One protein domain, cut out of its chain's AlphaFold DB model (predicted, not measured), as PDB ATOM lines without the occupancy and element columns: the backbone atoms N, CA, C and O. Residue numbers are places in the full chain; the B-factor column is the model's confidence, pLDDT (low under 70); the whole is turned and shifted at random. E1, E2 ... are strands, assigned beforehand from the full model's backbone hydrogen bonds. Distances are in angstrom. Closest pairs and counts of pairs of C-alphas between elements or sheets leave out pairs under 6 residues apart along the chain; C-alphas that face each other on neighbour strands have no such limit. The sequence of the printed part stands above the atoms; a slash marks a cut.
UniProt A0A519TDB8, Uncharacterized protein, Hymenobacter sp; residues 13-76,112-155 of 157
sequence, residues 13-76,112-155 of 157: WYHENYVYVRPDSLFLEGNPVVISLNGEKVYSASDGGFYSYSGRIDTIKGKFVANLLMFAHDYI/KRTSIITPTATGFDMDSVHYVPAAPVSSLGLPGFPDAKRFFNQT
ATOM      1  N   TRP A  13     -18.353 -24.282  45.593       82.31
ATOM      2  CA  TRP A  13     -18.009 -25.625  46.044       82.31
ATOM      3  C   TRP A  13     -17.715 -26.541  44.867       82.31
ATOM      4  O   TRP A  13     -18.446 -26.550  43.875       82.31
ATOM      5  N   TYR A  14     -16.664 -27.335  45.018       83.69
ATOM      6  CA  TYR A  14     -16.252 -28.343  44.057       83.69
ATOM      7  C   TYR A  14     -15.773 -29.594  44.782       83.69
ATOM      8  O   TYR A  14     -15.440 -29.562  45.966       83.69
ATOM      9  N   HIS A  15     -15.653 -30.682  44.026       85.94
ATOM     10  CA  HIS A  15     -14.856 -31.828  44.434       85.94
ATOM     11  C   HIS A  15     -13.588 -31.873  43.608       85.94
ATOM     12  O   HIS A  15     -13.603 -31.989  42.380       85.94
ATOM     13  N   GLU A  16     -12.476 -31.784  44.310       87.00
ATOM     14  CA  GLU A  16     -11.177 -32.054  43.751       87.00
ATOM     15  C   GLU A  16     -10.993 -33.571  43.647       87.00
ATOM     16  O   GLU A  16     -11.098 -34.284  44.646       87.00
ATOM     17  N   ASN A  17     -10.770 -34.067  42.428       89.75
ATOM     18  CA  ASN A  17     -10.764 -35.501  42.152       89.75
ATOM     19  C   ASN A  17      -9.338 -36.039  42.010       89.75
ATOM     20  O   ASN A  17      -8.554 -35.537  41.197       89.75
ATOM     21  N   TYR A  18      -9.056 -37.120  42.729       88.88
ATOM     22  CA  TYR A  18      -7.841 -37.914  42.592       88.88
ATOM     23  C   TYR A  18      -8.190 -39.307  42.099       88.88
ATOM     24  O   TYR A  18      -9.044 -39.980  42.674       88.88
ATOM     25  N   VAL A  19      -7.513 -39.744  41.043       90.31
ATOM     26  CA  VAL A  19      -7.701 -41.081  40.481       90.31
ATOM     27  C   VAL A  19      -6.426 -41.887  40.630       90.31
ATOM     28  O   VAL A  19      -5.345 -41.422  40.281       90.31
ATOM     29  N   TYR A  20      -6.555 -43.121  41.100       89.12
ATOM     30  CA  TYR A  20      -5.461 -44.075  41.190       89.12
ATOM     31  C   TYR A  20      -5.774 -45.231  40.257       89.12
ATOM     32  O   TYR A  20      -6.801 -45.897  40.402       89.12
ATOM     33  N   VAL A  21      -4.899 -45.444  39.278       85.81
ATOM     34  CA  VAL A  21      -5.102 -46.452  38.235       85.81
ATOM     35  C   VAL A  21      -4.147 -47.619  38.436       85.81
ATOM     36  O   VAL A  21      -2.941 -47.436  38.632       85.81
ATOM     37  N   ARG A  22      -4.706 -48.823  38.332       83.50
ATOM     38  CA  ARG A  22      -4.017 -50.106  38.201       83.50
ATOM     39  C   ARG A  22      -4.403 -50.772  36.877       83.50
ATOM     40  O   ARG A  22      -5.337 -50.309  36.227       83.50
ATOM     41  N   PRO A  23      -3.713 -51.851  36.466       80.75
ATOM     42  CA  PRO A  23      -4.025 -52.533  35.209       80.75
ATOM     43  C   PRO A  23      -5.488 -52.981  35.067       80.75
ATOM     44  O   PRO A  23      -6.014 -52.961  33.959       80.75
ATOM     45  N   ASP A  24      -6.141 -53.365  36.164       82.50
ATOM     46  CA  ASP A  24      -7.491 -53.942  36.180       82.50
ATOM     47  C   ASP A  24      -8.503 -53.138  37.007       82.50
ATOM     48  O   ASP A  24      -9.690 -53.461  37.028       82.50
ATOM     49  N   SER A  25      -8.055 -52.100  37.712       88.06
ATOM     50  CA  SER A  25      -8.845 -51.433  38.740       88.06
ATOM     51  C   SER A  25      -8.573 -49.939  38.823       88.06
ATOM     52  O   SER A  25      -7.516 -49.438  38.433       88.06
ATOM     53  N   LEU A  26      -9.575 -49.217  39.320       90.19
ATOM     54  CA  LEU A  26      -9.547 -47.774  39.488       90.19
ATOM     55  C   LEU A  26     -10.114 -47.397  40.851       90.19
ATOM     56  O   LEU A  26     -11.111 -47.959  41.307       90.19
ATOM     57  N   PHE A  27      -9.484 -46.407  41.466       91.50
ATOM     58  CA  PHE A  27      -9.953 -45.763  42.679       91.50
ATOM     59  C   PHE A  27     -10.122 -44.268  42.436       91.50
ATOM     60  O   PHE A  27      -9.252 -43.653  41.821       91.50
ATOM     61  N   LEU A  28     -11.228 -43.697  42.899       91.75
ATOM     62  CA  LEU A  28     -11.560 -42.287  42.740       91.75
ATOM     63  C   LEU A  28     -11.907 -41.692  44.102       91.75
ATOM     64  O   LEU A  28     -12.871 -42.123  44.733       91.75
ATOM     65  N   GLU A  29     -11.157 -40.676  44.508       89.25
ATOM     66  CA  GLU A  29     -11.419 -39.864  45.697       89.25
ATOM     67  C   GLU A  29     -11.896 -38.480  45.273       89.25
ATOM     68  O   GLU A  29     -11.227 -37.812  44.483       89.25
ATOM     69  N   GLY A  30     -13.033 -38.047  45.813       88.50
ATOM     70  CA  GLY A  30     -13.521 -36.681  45.701       88.50
ATOM     71  C   GLY A  30     -13.381 -35.961  47.029       88.50
ATOM     72  O   GLY A  30     -14.142 -36.227  47.959       88.50
ATOM     73  N   ASN A  31     -12.444 -35.017  47.092       86.25
ATOM     74  CA  ASN A  31     -12.231 -34.182  48.266       86.25
ATOM     75  C   ASN A  31     -12.975 -32.852  48.094       86.25
ATOM     76  O   ASN A  31     -12.743 -32.158  47.099       86.25
ATOM     77  N   PRO A  32     -13.853 -32.467  49.027       85.06
ATOM     78  CA  PRO A  32     -14.545 -31.189  48.956       85.06
ATOM     79  C   PRO A  32     -13.578 -30.011  49.104       85.06
ATOM     80  O   PRO A  32     -12.797 -29.920  50.057       85.06
ATOM     81  N   VAL A  33     -13.666 -29.077  48.162       84.94
ATOM     82  CA  VAL A  33     -12.900 -27.832  48.162       84.94
ATOM     83  C   VAL A  33     -13.815 -26.642  47.923       84.94
ATOM     84  O   VAL A  33     -14.765 -26.699  47.137       84.94
ATOM     85  N   VAL A  34     -13.490 -25.543  48.587       84.25
ATOM     86  CA  VAL A  34     -14.079 -24.232  48.337       84.25
ATOM     87  C   VAL A  34     -13.066 -23.417  47.559       84.25
ATOM     88  O   VAL A  34     -11.908 -23.311  47.966       84.25
ATOM     89  N   ILE A  35     -13.513 -22.845  46.446       85.12
ATOM     90  CA  ILE A  35     -12.784 -21.790  45.752       85.12
ATOM     91  C   ILE A  35     -13.483 -20.482  46.078       85.12
ATOM     92  O   ILE A  35     -14.647 -20.283  45.712       85.12
ATOM     93  N   SER A  36     -12.785 -19.605  46.788       83.12
ATOM     94  CA  SER A  36     -13.325 -18.299  47.138       83.12
ATOM     95  C   SER A  36     -13.274 -17.319  45.970       83.12
ATOM     96  O   SER A  36     -12.584 -17.536  44.974       83.12
ATOM     97  N   LEU A  37     -13.994 -16.200  46.093       81.50
ATOM     98  CA  LEU A  37     -14.022 -15.143  45.068       81.50
ATOM     99  C   LEU A  37     -12.637 -14.611  44.659       81.50
ATOM    100  O   LEU A  37     -12.450 -14.201  43.517       81.50
ATOM    101  N   ASN A  38     -11.672 -14.603  45.580       82.56
ATOM    102  CA  ASN A  38     -10.284 -14.196  45.332       82.56
ATOM    103  C   ASN A  38      -9.404 -15.333  44.767       82.56
ATOM    104  O   ASN A  38      -8.209 -15.129  44.573       82.56
ATOM    105  N   GLY A  39      -9.977 -16.509  44.493       81.94
ATOM    106  CA  GLY A  39      -9.283 -17.661  43.917       81.94
ATOM    107  C   GLY A  39      -8.531 -18.533  44.925       81.94
ATOM    108  O   GLY A  39      -7.829 -19.454  44.510       81.94
ATOM    109  N   GLU A  40      -8.657 -18.280  46.231       83.56
ATOM    110  CA  GLU A  40      -8.038 -19.137  47.244       83.56
ATOM    111  C   GLU A  40      -8.764 -20.484  47.316       83.56
ATOM    112  O   GLU A  40      -9.994 -20.558  47.320       83.56
ATOM    113  N   LYS A  41      -7.980 -21.566  47.368       84.88
ATOM    114  CA  LYS A  41      -8.485 -22.932  47.510       84.88
ATOM    115  C   LYS A  41      -8.336 -23.387  48.952       84.88
ATOM    116  O   LYS A  41      -7.219 -23.442  49.466       84.88
ATOM    117  N   VAL A  42      -9.446 -23.779  49.566       81.81
ATOM    118  CA  VAL A  42      -9.479 -24.312  50.930       81.81
ATOM    119  C   VAL A  42     -10.181 -25.666  50.927       81.81
ATOM    120  O   VAL A  42     -11.216 -25.838  50.284       81.81
ATOM    121  N   TYR A  43      -9.615 -26.639  51.639       76.62
ATOM    122  CA  TYR A  43     -10.244 -27.943  51.853       76.62
ATOM    123  C   TYR A  43     -11.194 -27.845  53.046       76.62
ATOM    124  O   TYR A  43     -10.790 -27.370  54.107       76.62
ATOM    125  N   SER A  44     -12.436 -28.299  52.889       67.25
ATOM    126  CA  SER A  44     -13.391 -28.357  54.001       67.25
ATOM    127  C   SER A  44     -13.582 -29.798  54.439       67.25
ATOM    128  O   SER A  44     -14.155 -30.598  53.711       67.25
ATOM    129  N   ALA A  45     -13.128 -30.132  55.644       60.66
ATOM    130  CA  ALA A  45     -13.300 -31.474  56.194       60.66
ATOM    131  C   ALA A  45     -14.734 -31.765  56.680       60.66
ATOM    132  O   ALA A  45     -15.029 -32.902  57.023       60.66
ATOM    133  N   SER A  46     -15.605 -30.753  56.749       59.31
ATOM    134  CA  SER A  46     -16.937 -30.897  57.338       59.31
ATOM    135  C   SER A  46     -18.018 -30.916  56.267       59.31
ATOM    136  O   SER A  46     -18.730 -31.900  56.160       59.31
ATOM    137  N   ASP A  47     -18.143 -29.904  55.407       63.00
ATOM    138  CA  ASP A  47     -19.474 -29.592  54.848       63.00
ATOM    139  C   ASP A  47     -19.709 -30.022  53.392       63.00
ATOM    140  O   ASP A  47     -20.841 -29.995  52.915       63.00
ATOM    141  N   GLY A  48     -18.666 -30.433  52.666       62.50
ATOM    142  CA  GLY A  48     -18.789 -30.761  51.238       62.50
ATOM    143  C   GLY A  48     -18.944 -32.249  50.910       62.50
ATOM    144  O   GLY A  48     -19.177 -32.581  49.750       62.50
ATOM    145  N   GLY A  49     -18.823 -33.129  51.911       75.25
ATOM    146  CA  GLY A  49     -18.974 -34.579  51.778       75.25
ATOM    147  C   GLY A  49     -17.870 -35.233  50.951       75.25
ATOM    148  O   GLY A  49     -17.805 -35.075  49.732       75.25
ATOM    149  N   PHE A  50     -17.010 -36.001  51.612       82.69
ATOM    150  CA  PHE A  50     -16.052 -36.854  50.919       82.69
ATOM    151  C   PHE A  50     -16.788 -38.008  50.252       82.69
ATOM    152  O   PHE A  50     -17.752 -38.540  50.804       82.69
ATOM    153  N   TYR A  51     -16.319 -38.412  49.075       85.88
ATOM    154  CA  TYR A  51     -16.748 -39.656  48.452       85.88
ATOM    155  C   TYR A  51     -15.557 -40.437  47.932       85.88
ATOM    156  O   TYR A  51     -14.608 -39.881  47.372       85.88
ATOM    157  N   SER A  52     -15.645 -41.753  48.066       88.06
ATOM    158  CA  SER A  52     -14.634 -42.653  47.537       88.06
ATOM    159  C   SER A  52     -15.288 -43.807  46.801       88.06
ATOM    160  O   SER A  52     -16.180 -44.491  47.313       88.06
ATOM    161  N   TYR A  53     -14.817 -44.021  45.580       90.50
ATOM    162  CA  TYR A  53     -15.252 -45.086  44.699       90.50
ATOM    163  C   TYR A  53     -14.093 -46.020  44.387       90.50
ATOM    164  O   TYR A  53     -12.953 -45.588  44.216       90.50
ATOM    165  N   SER A  54     -14.401 -47.302  44.246       90.25
ATOM    166  CA  SER A  54     -13.456 -48.308  43.776       90.25
ATOM    167  C   SER A  54     -14.145 -49.239  42.792       90.25
ATOM    168  O   SER A  54     -15.359 -49.445  42.862       90.25
ATOM    169  N   GLY A  55     -13.393 -49.797  41.857       91.00
ATOM    170  CA  GLY A  55     -13.968 -50.734  40.912       91.00
ATOM    171  C   GLY A  55     -12.973 -51.250  39.898       91.00
ATOM    172  O   GLY A  55     -11.765 -51.042  40.033       91.00
ATOM    173  N   ARG A  56     -13.494 -51.931  38.876       93.12
ATOM    174  CA  ARG A  56     -12.675 -52.501  37.804       93.12
ATOM    175  C   ARG A  56     -12.754 -51.690  36.523       93.12
ATOM    176  O   ARG A  56     -13.733 -50.980  36.283       93.12
ATOM    177  N   ILE A  57     -11.742 -51.868  35.688       92.56
ATOM    178  CA  ILE A  57     -11.723 -51.383  34.314       92.56
ATOM    179  C   ILE A  57     -11.981 -52.577  33.394       92.56
ATOM    180  O   ILE A  57     -11.218 -53.538  33.380       92.56
ATOM    181  N   ASP A  58     -13.058 -52.504  32.620       92.69
ATOM    182  CA  ASP A  58     -13.419 -53.494  31.609       92.69
ATOM    183  C   ASP A  58     -13.143 -52.952  30.201       92.69
ATOM    184  O   ASP A  58     -13.264 -51.752  29.947       92.69
ATOM    185  N   THR A  59     -12.848 -53.841  29.252       92.44
ATOM    186  CA  THR A  59     -12.790 -53.493  27.824       92.44
ATOM    187  C   THR A  59     -14.064 -53.968  27.137       92.44
ATOM    188  O   THR A  59     -14.254 -55.160  26.907       92.44
ATOM    189  N   ILE A  60     -14.944 -53.036  26.771       92.31
ATOM    190  CA  ILE A  60     -16.237 -53.327  26.139       92.31
ATOM    191  C   ILE A  60     -16.252 -52.696  24.751       92.31
ATOM    192  O   ILE A  60     -16.217 -51.475  24.610       92.31
ATOM    193  N   LYS A  61     -16.316 -53.529  23.701       92.56
ATOM    194  CA  LYS A  61     -16.326 -53.085  22.289       92.56
ATOM    195  C   LYS A  61     -15.169 -52.120  21.960       92.56
ATOM    196  O   LYS A  61     -15.370 -51.105  21.299       92.56
ATOM    197  N   GLY A  62     -13.971 -52.420  22.470       88.75
ATOM    198  CA  GLY A  62     -12.764 -51.607  22.263       88.75
ATOM    199  C   GLY A  62     -12.692 -50.316  23.089       88.75
ATOM    200  O   GLY A  62     -11.768 -49.536  22.895       88.75
ATOM    201  N   LYS A  63     -13.641 -50.079  24.003       89.94
ATOM    202  CA  LYS A  63     -13.625 -48.941  24.931       89.94
ATOM    203  C   LYS A  63     -13.272 -49.408  26.335       89.94
ATOM    204  O   LYS A  63     -13.780 -50.439  26.774       89.94
ATOM    205  N   PHE A  64     -12.470 -48.621  27.043       92.75
ATOM    206  CA  PHE A  64     -12.241 -48.815  28.470       92.75
ATOM    207  C   PHE A  64     -13.426 -48.251  29.254       92.75
ATOM    208  O   PHE A  64     -13.839 -47.109  29.043       92.75
ATOM    209  N   VAL A  65     -13.992 -49.062  30.140       94.44
ATOM    210  CA  VAL A  65     -15.164 -48.728  30.947       94.44
ATOM    211  C   VAL A  65     -14.827 -48.985  32.407       94.44
ATOM    212  O   VAL A  65     -14.586 -50.123  32.797       94.44
ATOM    213  N   ALA A  66     -14.813 -47.931  33.218       93.69
ATOM    214  CA  ALA A  66     -14.703 -48.047  34.663       93.69
ATOM    215  C   ALA A  66     -16.082 -48.326  35.260       93.69
ATOM    216  O   ALA A  66     -17.011 -47.539  35.076       93.69
ATOM    217  N   ASN A  67     -16.203 -49.434  35.986       94.00
ATOM    218  CA  ASN A  67     -17.395 -49.804  36.740       94.00
ATOM    219  C   ASN A  67     -17.095 -49.650  38.225       94.00
ATOM    220  O   ASN A  67     -16.408 -50.484  38.811       94.00
ATOM    221  N   LEU A  68     -17.586 -48.561  38.802       91.75
ATOM    222  CA  LEU A  68     -17.231 -48.070  40.123       91.75
ATOM    223  C   LEU A  68     -18.384 -48.241  41.114       91.75
ATOM    224  O   LEU A  68     -19.549 -47.992  40.796       91.75
ATOM    225  N   LEU A  69     -18.028 -48.611  42.338       89.62
ATOM    226  CA  LEU A  69     -18.910 -48.688  43.494       89.62
ATOM    227  C   LEU A  69     -18.393 -47.745  44.572       89.62
ATOM    228  O   LEU A  69     -17.206 -47.772  44.909       89.62
ATOM    229  N   MET A  70     -19.281 -46.916  45.113       86.81
ATOM    230  CA  MET A  70     -18.955 -46.115  46.290       86.81
ATOM    231  C   MET A  70     -18.697 -47.055  47.469       86.81
ATOM    232  O   MET A  70     -19.459 -47.990  47.685       86.81
ATOM    233  N   PHE A  71     -17.642 -46.833  48.239       81.06
ATOM    234  CA  PHE A  71     -17.385 -47.632  49.443       81.06
ATOM    235  C   PHE A  71     -17.216 -46.769  50.699       81.06
ATOM    236  O   PHE A  71     -17.304 -47.311  51.799       81.06
ATOM    237  N   ALA A  72     -17.031 -45.453  50.552       79.88
ATOM    238  CA  ALA A  72     -16.979 -44.501  51.658       79.88
ATOM    239  C   ALA A  72     -17.641 -43.166  51.279       79.88
ATOM    240  O   ALA A  72     -17.501 -42.704  50.142       79.88
ATOM    241  N   HIS A  73     -18.368 -42.583  52.239       81.69
ATOM    242  CA  HIS A  73     -18.972 -41.256  52.160       81.69
ATOM    243  C   HIS A  73     -19.337 -40.747  53.562       81.69
ATOM    244  O   HIS A  73     -19.813 -41.527  54.383       81.69
ATOM    245  N   ASP A  74     -19.209 -39.445  53.814       75.00
ATOM    246  CA  ASP A  74     -19.409 -38.888  55.165       75.00
ATOM    247  C   ASP A  74     -20.887 -38.666  55.536       75.00
ATOM    248  O   ASP A  74     -21.276 -38.775  56.694       75.00
ATOM    249  N   TYR A  75     -21.735 -38.391  54.543       72.31
ATOM    250  CA  TYR A  75     -23.172 -38.111  54.726       72.31
ATOM    251  C   TYR A  75     -24.140 -39.207  54.267       72.31
ATOM    252  O   TYR A  75     -25.354 -39.011  54.322       72.31
ATOM    253  N   ILE A  76     -23.640 -40.338  53.771       72.31
ATOM    254  CA  ILE A  76     -24.490 -41.395  53.221       72.31
ATOM    255  C   ILE A  76     -24.264 -42.658  54.034       72.31
ATOM    256  O   ILE A  76     -23.175 -43.225  54.036       72.31
ATOM    257  N   LYS A 112     -23.720 -46.961  42.212       87.88
ATOM    258  CA  LYS A 112     -22.963 -47.390  41.032       87.88
ATOM    259  C   LYS A 112     -22.663 -46.206  40.123       87.88
ATOM    260  O   LYS A 112     -23.542 -45.399  39.829       87.88
ATOM    261  N   ARG A 113     -21.436 -46.153  39.616       89.38
ATOM    262  CA  ARG A 113     -21.004 -45.205  38.587       89.38
ATOM    263  C   ARG A 113     -20.317 -45.969  37.465       89.38
ATOM    264  O   ARG A 113     -19.440 -46.787  37.721       89.38
ATOM    265  N   THR A 114     -20.708 -45.687  36.230       93.62
ATOM    266  CA  THR A 114     -20.048 -46.225  35.041       93.62
ATOM    267  C   THR A 114     -19.507 -45.072  34.217       93.62
ATOM    268  O   THR A 114     -20.264 -44.168  33.865       93.62
ATOM    269  N   SER A 115     -18.219 -45.129  33.891       93.62
ATOM    270  CA  SER A 115     -17.508 -44.049  33.208       93.62
ATOM    271  C   SER A 115     -16.706 -44.600  32.034       93.62
ATOM    272  O   SER A 115     -16.037 -45.627  32.154       93.62
ATOM    273  N   ILE A 116     -16.754 -43.924  30.885       94.19
ATOM    274  CA  ILE A 116     -15.896 -44.265  29.742       94.19
ATOM    275  C   ILE A 116     -14.541 -43.594  29.948       94.19
ATOM    276  O   ILE A 116     -14.482 -42.388  30.184       94.19
ATOM    277  N   ILE A 117     -13.468 -44.370  29.812       93.56
ATOM    278  CA  ILE A 117     -12.094 -43.876  29.851       93.56
ATOM    279  C   ILE A 117     -11.578 -43.771  28.419       93.56
ATOM    280  O   ILE A 117     -11.591 -44.743  27.661       93.56
ATOM    281  N   THR A 118     -11.089 -42.586  28.063       93.81
ATOM    282  CA  THR A 118     -10.431 -42.337  26.777       93.81
ATOM    283  C   THR A 118      -8.980 -41.939  27.030       93.81
ATOM    284  O   THR A 118      -8.744 -40.828  27.504       93.81
ATOM    285  N   PRO A 119      -7.996 -42.812  26.751       91.31
ATOM    286  CA  PRO A 119      -6.585 -42.461  26.880       91.31
ATOM    287  C   PRO A 119      -6.222 -41.255  26.008       91.31
ATOM    288  O   PRO A 119      -6.725 -41.111  24.893       91.31
ATOM    289  N   THR A 120      -5.316 -40.415  26.494       92.44
ATOM    290  CA  THR A 120      -4.747 -39.285  25.750       92.44
ATOM    291  C   THR A 120      -3.217 -39.333  25.811       92.44
ATOM    292  O   THR A 120      -2.632 -40.158  26.509       92.44
ATOM    293  N   ALA A 121      -2.544 -38.418  25.107       90.19
ATOM    294  CA  ALA A 121      -1.084 -38.309  25.157       90.19
ATOM    295  C   ALA A 121      -0.539 -37.935  26.553       90.19
ATOM    296  O   ALA A 121       0.584 -38.294  26.892       90.19
ATOM    297  N   THR A 122      -1.324 -37.214  27.354       90.94
ATOM    298  CA  THR A 122      -0.923 -36.646  28.654       90.94
ATOM    299  C   THR A 122      -1.576 -37.336  29.847       90.94
ATOM    300  O   THR A 122      -1.270 -36.990  30.983       90.94
ATOM    301  N   GLY A 123      -2.474 -38.297  29.614       92.00
ATOM    302  CA  GLY A 123      -3.275 -38.924  30.657       92.00
ATOM    303  C   GLY A 123      -4.518 -39.603  30.090       92.00
ATOM    304  O   GLY A 123      -4.404 -40.459  29.213       92.00
ATOM    305  N   PHE A 124      -5.703 -39.256  30.595       92.94
ATOM    306  CA  PHE A 124      -6.973 -39.777  30.077       92.94
ATOM    307  C   PHE A 124      -8.149 -38.836  30.357       92.94
ATOM    308  O   PHE A 124      -8.125 -38.056  31.303       92.94
ATOM    309  N   ASP A 125      -9.200 -38.945  29.551       93.50
ATOM    310  CA  ASP A 125     -10.496 -38.320  29.808       93.50
ATOM    311  C   ASP A 125     -11.445 -39.339  30.460       93.50
ATOM    312  O   ASP A 125     -11.564 -40.475  29.993       93.50
ATOM    313  N   MET A 126     -12.135 -38.926  31.527       92.38
ATOM    314  CA  MET A 126     -13.194 -39.686  32.199       92.38
ATOM    315  C   MET A 126     -14.306 -38.727  32.630       92.38
ATOM    316  O   MET A 126     -14.037 -37.729  33.293       92.38
ATOM    317  N   ASP A 127     -15.554 -39.012  32.249       89.00
ATOM    318  CA  ASP A 127     -16.732 -38.172  32.537       89.00
ATOM    319  C   ASP A 127     -16.543 -36.692  32.164       89.00
ATOM    320  O   ASP A 127     -16.857 -35.784  32.932       89.00
ATOM    321  N   SER A 128     -16.003 -36.451  30.965       88.25
ATOM    322  CA  SER A 128     -15.686 -35.112  30.435       88.25
ATOM    323  C   SER A 128     -14.616 -34.339  31.219       88.25
ATOM    324  O   SER A 128     -14.402 -33.157  30.955       88.25
ATOM    325  N   VAL A 129     -13.913 -34.993  32.144       89.62
ATOM    326  CA  VAL A 129     -12.811 -34.422  32.920       89.62
ATOM    327  C   VAL A 129     -11.492 -35.017  32.450       89.62
ATOM    328  O   VAL A 129     -11.380 -36.230  32.275       89.62
ATOM    329  N   HIS A 130     -10.493 -34.156  32.261       93.62
ATOM    330  CA  HIS A 130      -9.144 -34.570  31.903       93.62
ATOM    331  C   HIS A 130      -8.333 -34.883  33.159       93.62
ATOM    332  O   HIS A 130      -8.303 -34.076  34.085       93.62
ATOM    333  N   TYR A 131      -7.666 -36.031  33.191       92.19
ATOM    334  CA  TYR A 131      -6.820 -36.469  34.296       92.19
ATOM    335  C   TYR A 131      -5.371 -36.582  33.840       92.19
ATOM    336  O   TYR A 131      -5.082 -37.287  32.873       92.19
ATOM    337  N   VAL A 132      -4.457 -35.937  34.567       92.44
ATOM    338  CA  VAL A 132      -3.011 -35.941  34.282       92.44
ATOM    339  C   VAL A 132      -2.215 -36.558  35.431       92.44
ATOM    340  O   VAL A 132      -2.669 -36.478  36.576       92.44
ATOM    341  N   PRO A 133      -1.050 -37.182  35.168       89.75
ATOM    342  CA  PRO A 133      -0.186 -37.708  36.214       89.75
ATOM    343  C   PRO A 133       0.126 -36.646  37.266       89.75
ATOM    344  O   PRO A 133       0.536 -35.533  36.944       89.75
ATOM    345  N   ALA A 134      -0.043 -37.011  38.530       84.12
ATOM    346  CA  ALA A 134       0.280 -36.168  39.668       84.12
ATOM    347  C   ALA A 134       1.466 -36.758  40.431       84.12
ATOM    348  O   ALA A 134       1.672 -37.974  40.442       84.12
ATOM    349  N   ALA A 135       2.226 -35.899  41.111       75.00
ATOM    350  CA  ALA A 135       3.250 -36.371  42.030       75.00
ATOM    351  C   ALA A 135       2.611 -37.287  43.098       75.00
ATOM    352  O   ALA A 135       1.501 -36.995  43.581       75.00
ATOM    353  N   PRO A 136       3.284 -38.389  43.482       63.78
ATOM    354  CA  PRO A 136       2.849 -39.175  44.623       63.78
ATOM    355  C   PRO A 136       2.834 -38.259  45.852       63.78
ATOM    356  O   PRO A 136       3.841 -37.638  46.184       63.78
ATOM    357  N   VAL A 137       1.686 -38.145  46.521       56.62
ATOM    358  CA  VAL A 137       1.667 -37.607  47.886       56.62
ATOM    359  C   VAL A 137       2.205 -38.704  48.778       56.62
ATOM    360  O   VAL A 137       1.618 -39.783  48.872       56.62
ATOM    361  N   SER A 138       3.336 -38.441  49.426       45.59
ATOM    362  CA  SER A 138       3.738 -39.226  50.583       45.59
ATOM    363  C   SER A 138       2.578 -39.207  51.582       45.59
ATOM    364  O   SER A 138       2.158 -38.123  51.967       45.59
ATOM    365  N   SER A 139       2.100 -40.393  51.977       46.88
ATOM    366  CA  SER A 139       1.104 -40.658  53.032       46.88
ATOM    367  C   SER A 139      -0.394 -40.733  52.684       46.88
ATOM    368  O   SER A 139      -1.222 -40.362  53.510       46.88
ATOM    369  N   LEU A 140      -0.786 -41.362  51.574       45.16
ATOM    370  CA  LEU A 140      -1.977 -42.225  51.646       45.16
ATOM    371  C   LEU A 140      -1.501 -43.605  52.083       45.16
ATOM    372  O   LEU A 140      -1.192 -44.467  51.264       45.16
ATOM    373  N   GLY A 141      -1.332 -43.764  53.397       40.22
ATOM    374  CA  GLY A 141      -0.972 -45.023  54.042       40.22
ATOM    375  C   GLY A 141      -2.104 -46.037  53.931       40.22
ATOM    376  O   GLY A 141      -2.676 -46.419  54.942       40.22
ATOM    377  N   LEU A 142      -2.446 -46.445  52.711       43.66
ATOM    378  CA  LEU A 142      -3.277 -47.607  52.461       43.66
ATOM    379  C   LEU A 142      -2.331 -48.822  52.455       43.66
ATOM    380  O   LEU A 142      -1.617 -49.031  51.468       43.66
ATOM    381  N   PRO A 143      -2.221 -49.582  53.561       38.94
ATOM    382  CA  PRO A 143      -1.290 -50.699  53.643       38.94
ATOM    383  C   PRO A 143      -1.623 -51.766  52.589       38.94
ATOM    384  O   PRO A 143      -2.774 -52.170  52.448       38.94
ATOM    385  N   GLY A 144      -0.599 -52.251  51.878       40.59
ATOM    386  CA  GLY A 144      -0.694 -53.457  51.041       40.59
ATOM    387  C   GLY A 144      -1.015 -53.256  49.557       40.59
ATOM    388  O   GLY A 144      -1.387 -54.218  48.889       40.59
ATOM    389  N   PHE A 145      -0.867 -52.050  49.010       41.19
ATOM    390  CA  PHE A 145      -1.175 -51.779  47.606       41.19
ATOM    391  C   PHE A 145       0.088 -51.593  46.739       41.19
ATOM    392  O   PHE A 145       0.955 -50.817  47.128       41.19
ATOM    393  N   PRO A 146       0.212 -52.251  45.562       47.56
ATOM    394  CA  PRO A 146       1.287 -51.953  44.608       47.56
ATOM    395  C   PRO A 146       1.161 -50.510  44.096       47.56
ATOM    396  O   PRO A 146       0.040 -49.993  44.046       47.56
ATOM    397  N   ASP A 147       2.286 -49.893  43.705       61.22
ATOM    398  CA  ASP A 147       2.415 -48.469  43.339       61.22
ATOM    399  C   ASP A 147       1.382 -48.031  42.284       61.22
ATOM    400  O   ASP A 147       1.603 -48.103  41.072       61.22
ATOM    401  N   ALA A 148       0.211 -47.585  42.737       69.12
ATOM    402  CA  ALA A 148      -0.824 -47.075  41.855       69.12
ATOM    403  C   ALA A 148      -0.378 -45.723  41.289       69.12
ATOM    404  O   ALA A 148       0.136 -44.868  42.016       69.12
ATOM    405  N   LYS A 149      -0.603 -45.496  39.992       79.00
ATOM    406  CA  LYS A 149      -0.323 -44.183  39.398       79.00
ATOM    407  C   LYS A 149      -1.432 -43.220  39.789       79.00
ATOM    408  O   LYS A 149      -2.597 -43.477  39.486       79.00
ATOM    409  N   ARG A 150      -1.054 -42.122  40.442       82.69
ATOM    410  CA  ARG A 150      -1.960 -41.046  40.838       82.69
ATOM    411  C   ARG A 150      -2.147 -40.063  39.689       82.69
ATOM    412  O   ARG A 150      -1.176 -39.613  39.083       82.69
ATOM    413  N   PHE A 151      -3.394 -39.695  39.448       84.50
ATOM    414  CA  PHE A 151      -3.801 -38.672  38.506       84.50
ATOM    415  C   PHE A 151      -4.672 -37.635  39.206       84.50
ATOM    416  O   PHE A 151      -5.386 -37.941  40.162       84.50
ATOM    417  N   PHE A 152      -4.612 -36.408  38.711       85.44
ATOM    418  CA  PHE A 152      -5.358 -35.268  39.216       85.44
ATOM    419  C   PHE A 152      -6.235 -34.682  38.119       85.44
ATOM    420  O   PHE A 152      -5.840 -34.711  36.950       85.44
ATOM    421  N   ASN A 153      -7.406 -34.152  38.482       86.19
ATOM    422  CA  ASN A 153      -8.238 -33.469  37.502       86.19
ATOM    423  C   ASN A 153      -7.573 -32.177  37.014       86.19
ATOM    424  O   ASN A 153      -7.014 -31.402  37.772       86.19
ATOM    425  N   GLN A 154      -7.626 -31.924  35.720       80.88
ATOM    426  CA  GLN A 154      -7.191 -30.665  35.152       80.88
ATOM    427  C   GLN A 154      -8.332 -30.136  34.300       80.88
ATOM    428  O   GLN A 154      -8.878 -30.838  33.446       80.88
ATOM    429  N   THR A 155      -8.712 -28.883  34.525       69.06
ATOM    430  CA  THR A 155      -9.548 -28.177  33.559       69.06
ATOM    431  C   THR A 155      -8.753 -28.070  32.266       69.06
ATOM    432  O   THR A 155      -7.625 -27.570  32.293       69.06
TER     433      THR A 155
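Overview. This is residues 13 to 76 and 112 to 155 of the 157 residues of an uncharacterized protein of Hymenobacter sp (UniProt A0A519TDB8). The domain is a closed barrel of eight antiparallel strands, E1, E2, E4, E5, E6, E7, E8 and E9, joined edge to edge in a ring. The short strand E3 is outside the ring, paired with the last residues of E2 at one end of the barrel, and residues 138 to 144, in the long link between E8 and E9, stick out. The printed part has 108 residues with nine named strands, E1 to E9 in order along the chain, and no named helix; the class is all strand. Round the ring the order is E1, E2, E4, E5, E6, E7, E8, E9 and back to E1. The whole is compact, with a radius of gyration of the C-alphas of 14.4 A, and it spans 44 by 30 by 28 A.

Arrangement. In the barrel E1, residues 13 to 21, and E2, residues 25 to 35, are a hairpin, antiparallel at 157 degrees, with N 16 and O 31 2.8 A apart, within hydrogen-bond range. On the other side of E2 from E1 lie two strands. E4, residues 51 to 60, is beside residues 25 to 30 of E2, antiparallel at 138 degrees, with N 28 and O 53 2.9 A apart. E3, residues 41 to 43, is beside residues 33 to 35 of E2 and forms a hairpin with it, antiparallel at 117 degrees, with N 34 and O 42 2.9 A apart. E1, E2 and E3 make a meander, each strand the antiparallel neighbour of the one before. E4 bends by 51 degrees at residue 56. E4 and E5, residues 63 to 73, are a hairpin at 160 degrees, with N 58 and O 65 2.8 A apart. E6, residues 112 to 119, is the antiparallel neighbour of E5 at 138 degrees, with N 66 and O 115 2.8 A apart. E6 and E7, residues 124 to 126, are a hairpin at 153 degrees, with N 125 and O 118 2.8 A apart. E7 and E8, residues 129 to 133, are a hairpin at 143 degrees, with N 131 and O 124 2.8 A apart. E8 and E9, residues 149 to 154, are a hairpin at 137 degrees, with N 154 and O 130 2.8 A apart. E6, E7, E8 and E9 make a second meander. E9 and E1 close the ring, antiparallel at 150 degrees, with N 151 and O 19 2.7 A apart; C-alphas 150 and 20 face each other at 4.6 A. Among the pairs of strands that are apart are E1 and E6, E2 and E7, and E4 and E8.

Along the chain. E1 begins at C-alpha 13, at (-18.009, -25.625, 46.044), and is 25.7 A long from first to last C-alpha. E2 is 30.7 A long, E4 26.2 A, E5 28.8 A and E6 22.2 A. E5 begins at C-alpha 63, at (-13.625, -48.941, 24.931). E3 and E7 are the short strands, 6.9 A and 6.6 A, while E8 is 13.5 A long. E9 is 15.7 A long and ends at C-alpha 154, at (-7.191, -30.665, 35.152).

Size, cuts and confidence. The two C-alphas farthest apart are those of Asn 38 and Lys 61, 45.6 A. Residues 77 to 111 are cut out, and C-alphas 76 and 112 are 13.7 A apart across the cut, which falls in the link from E5 to E6. The link from E8 to E9 is long, with 15 residues, 134 to 148. The mean pLDDT of the printed part is 81.4, and it is under 70 at residues 44 to 48, residues 136 to 148 and residue 155.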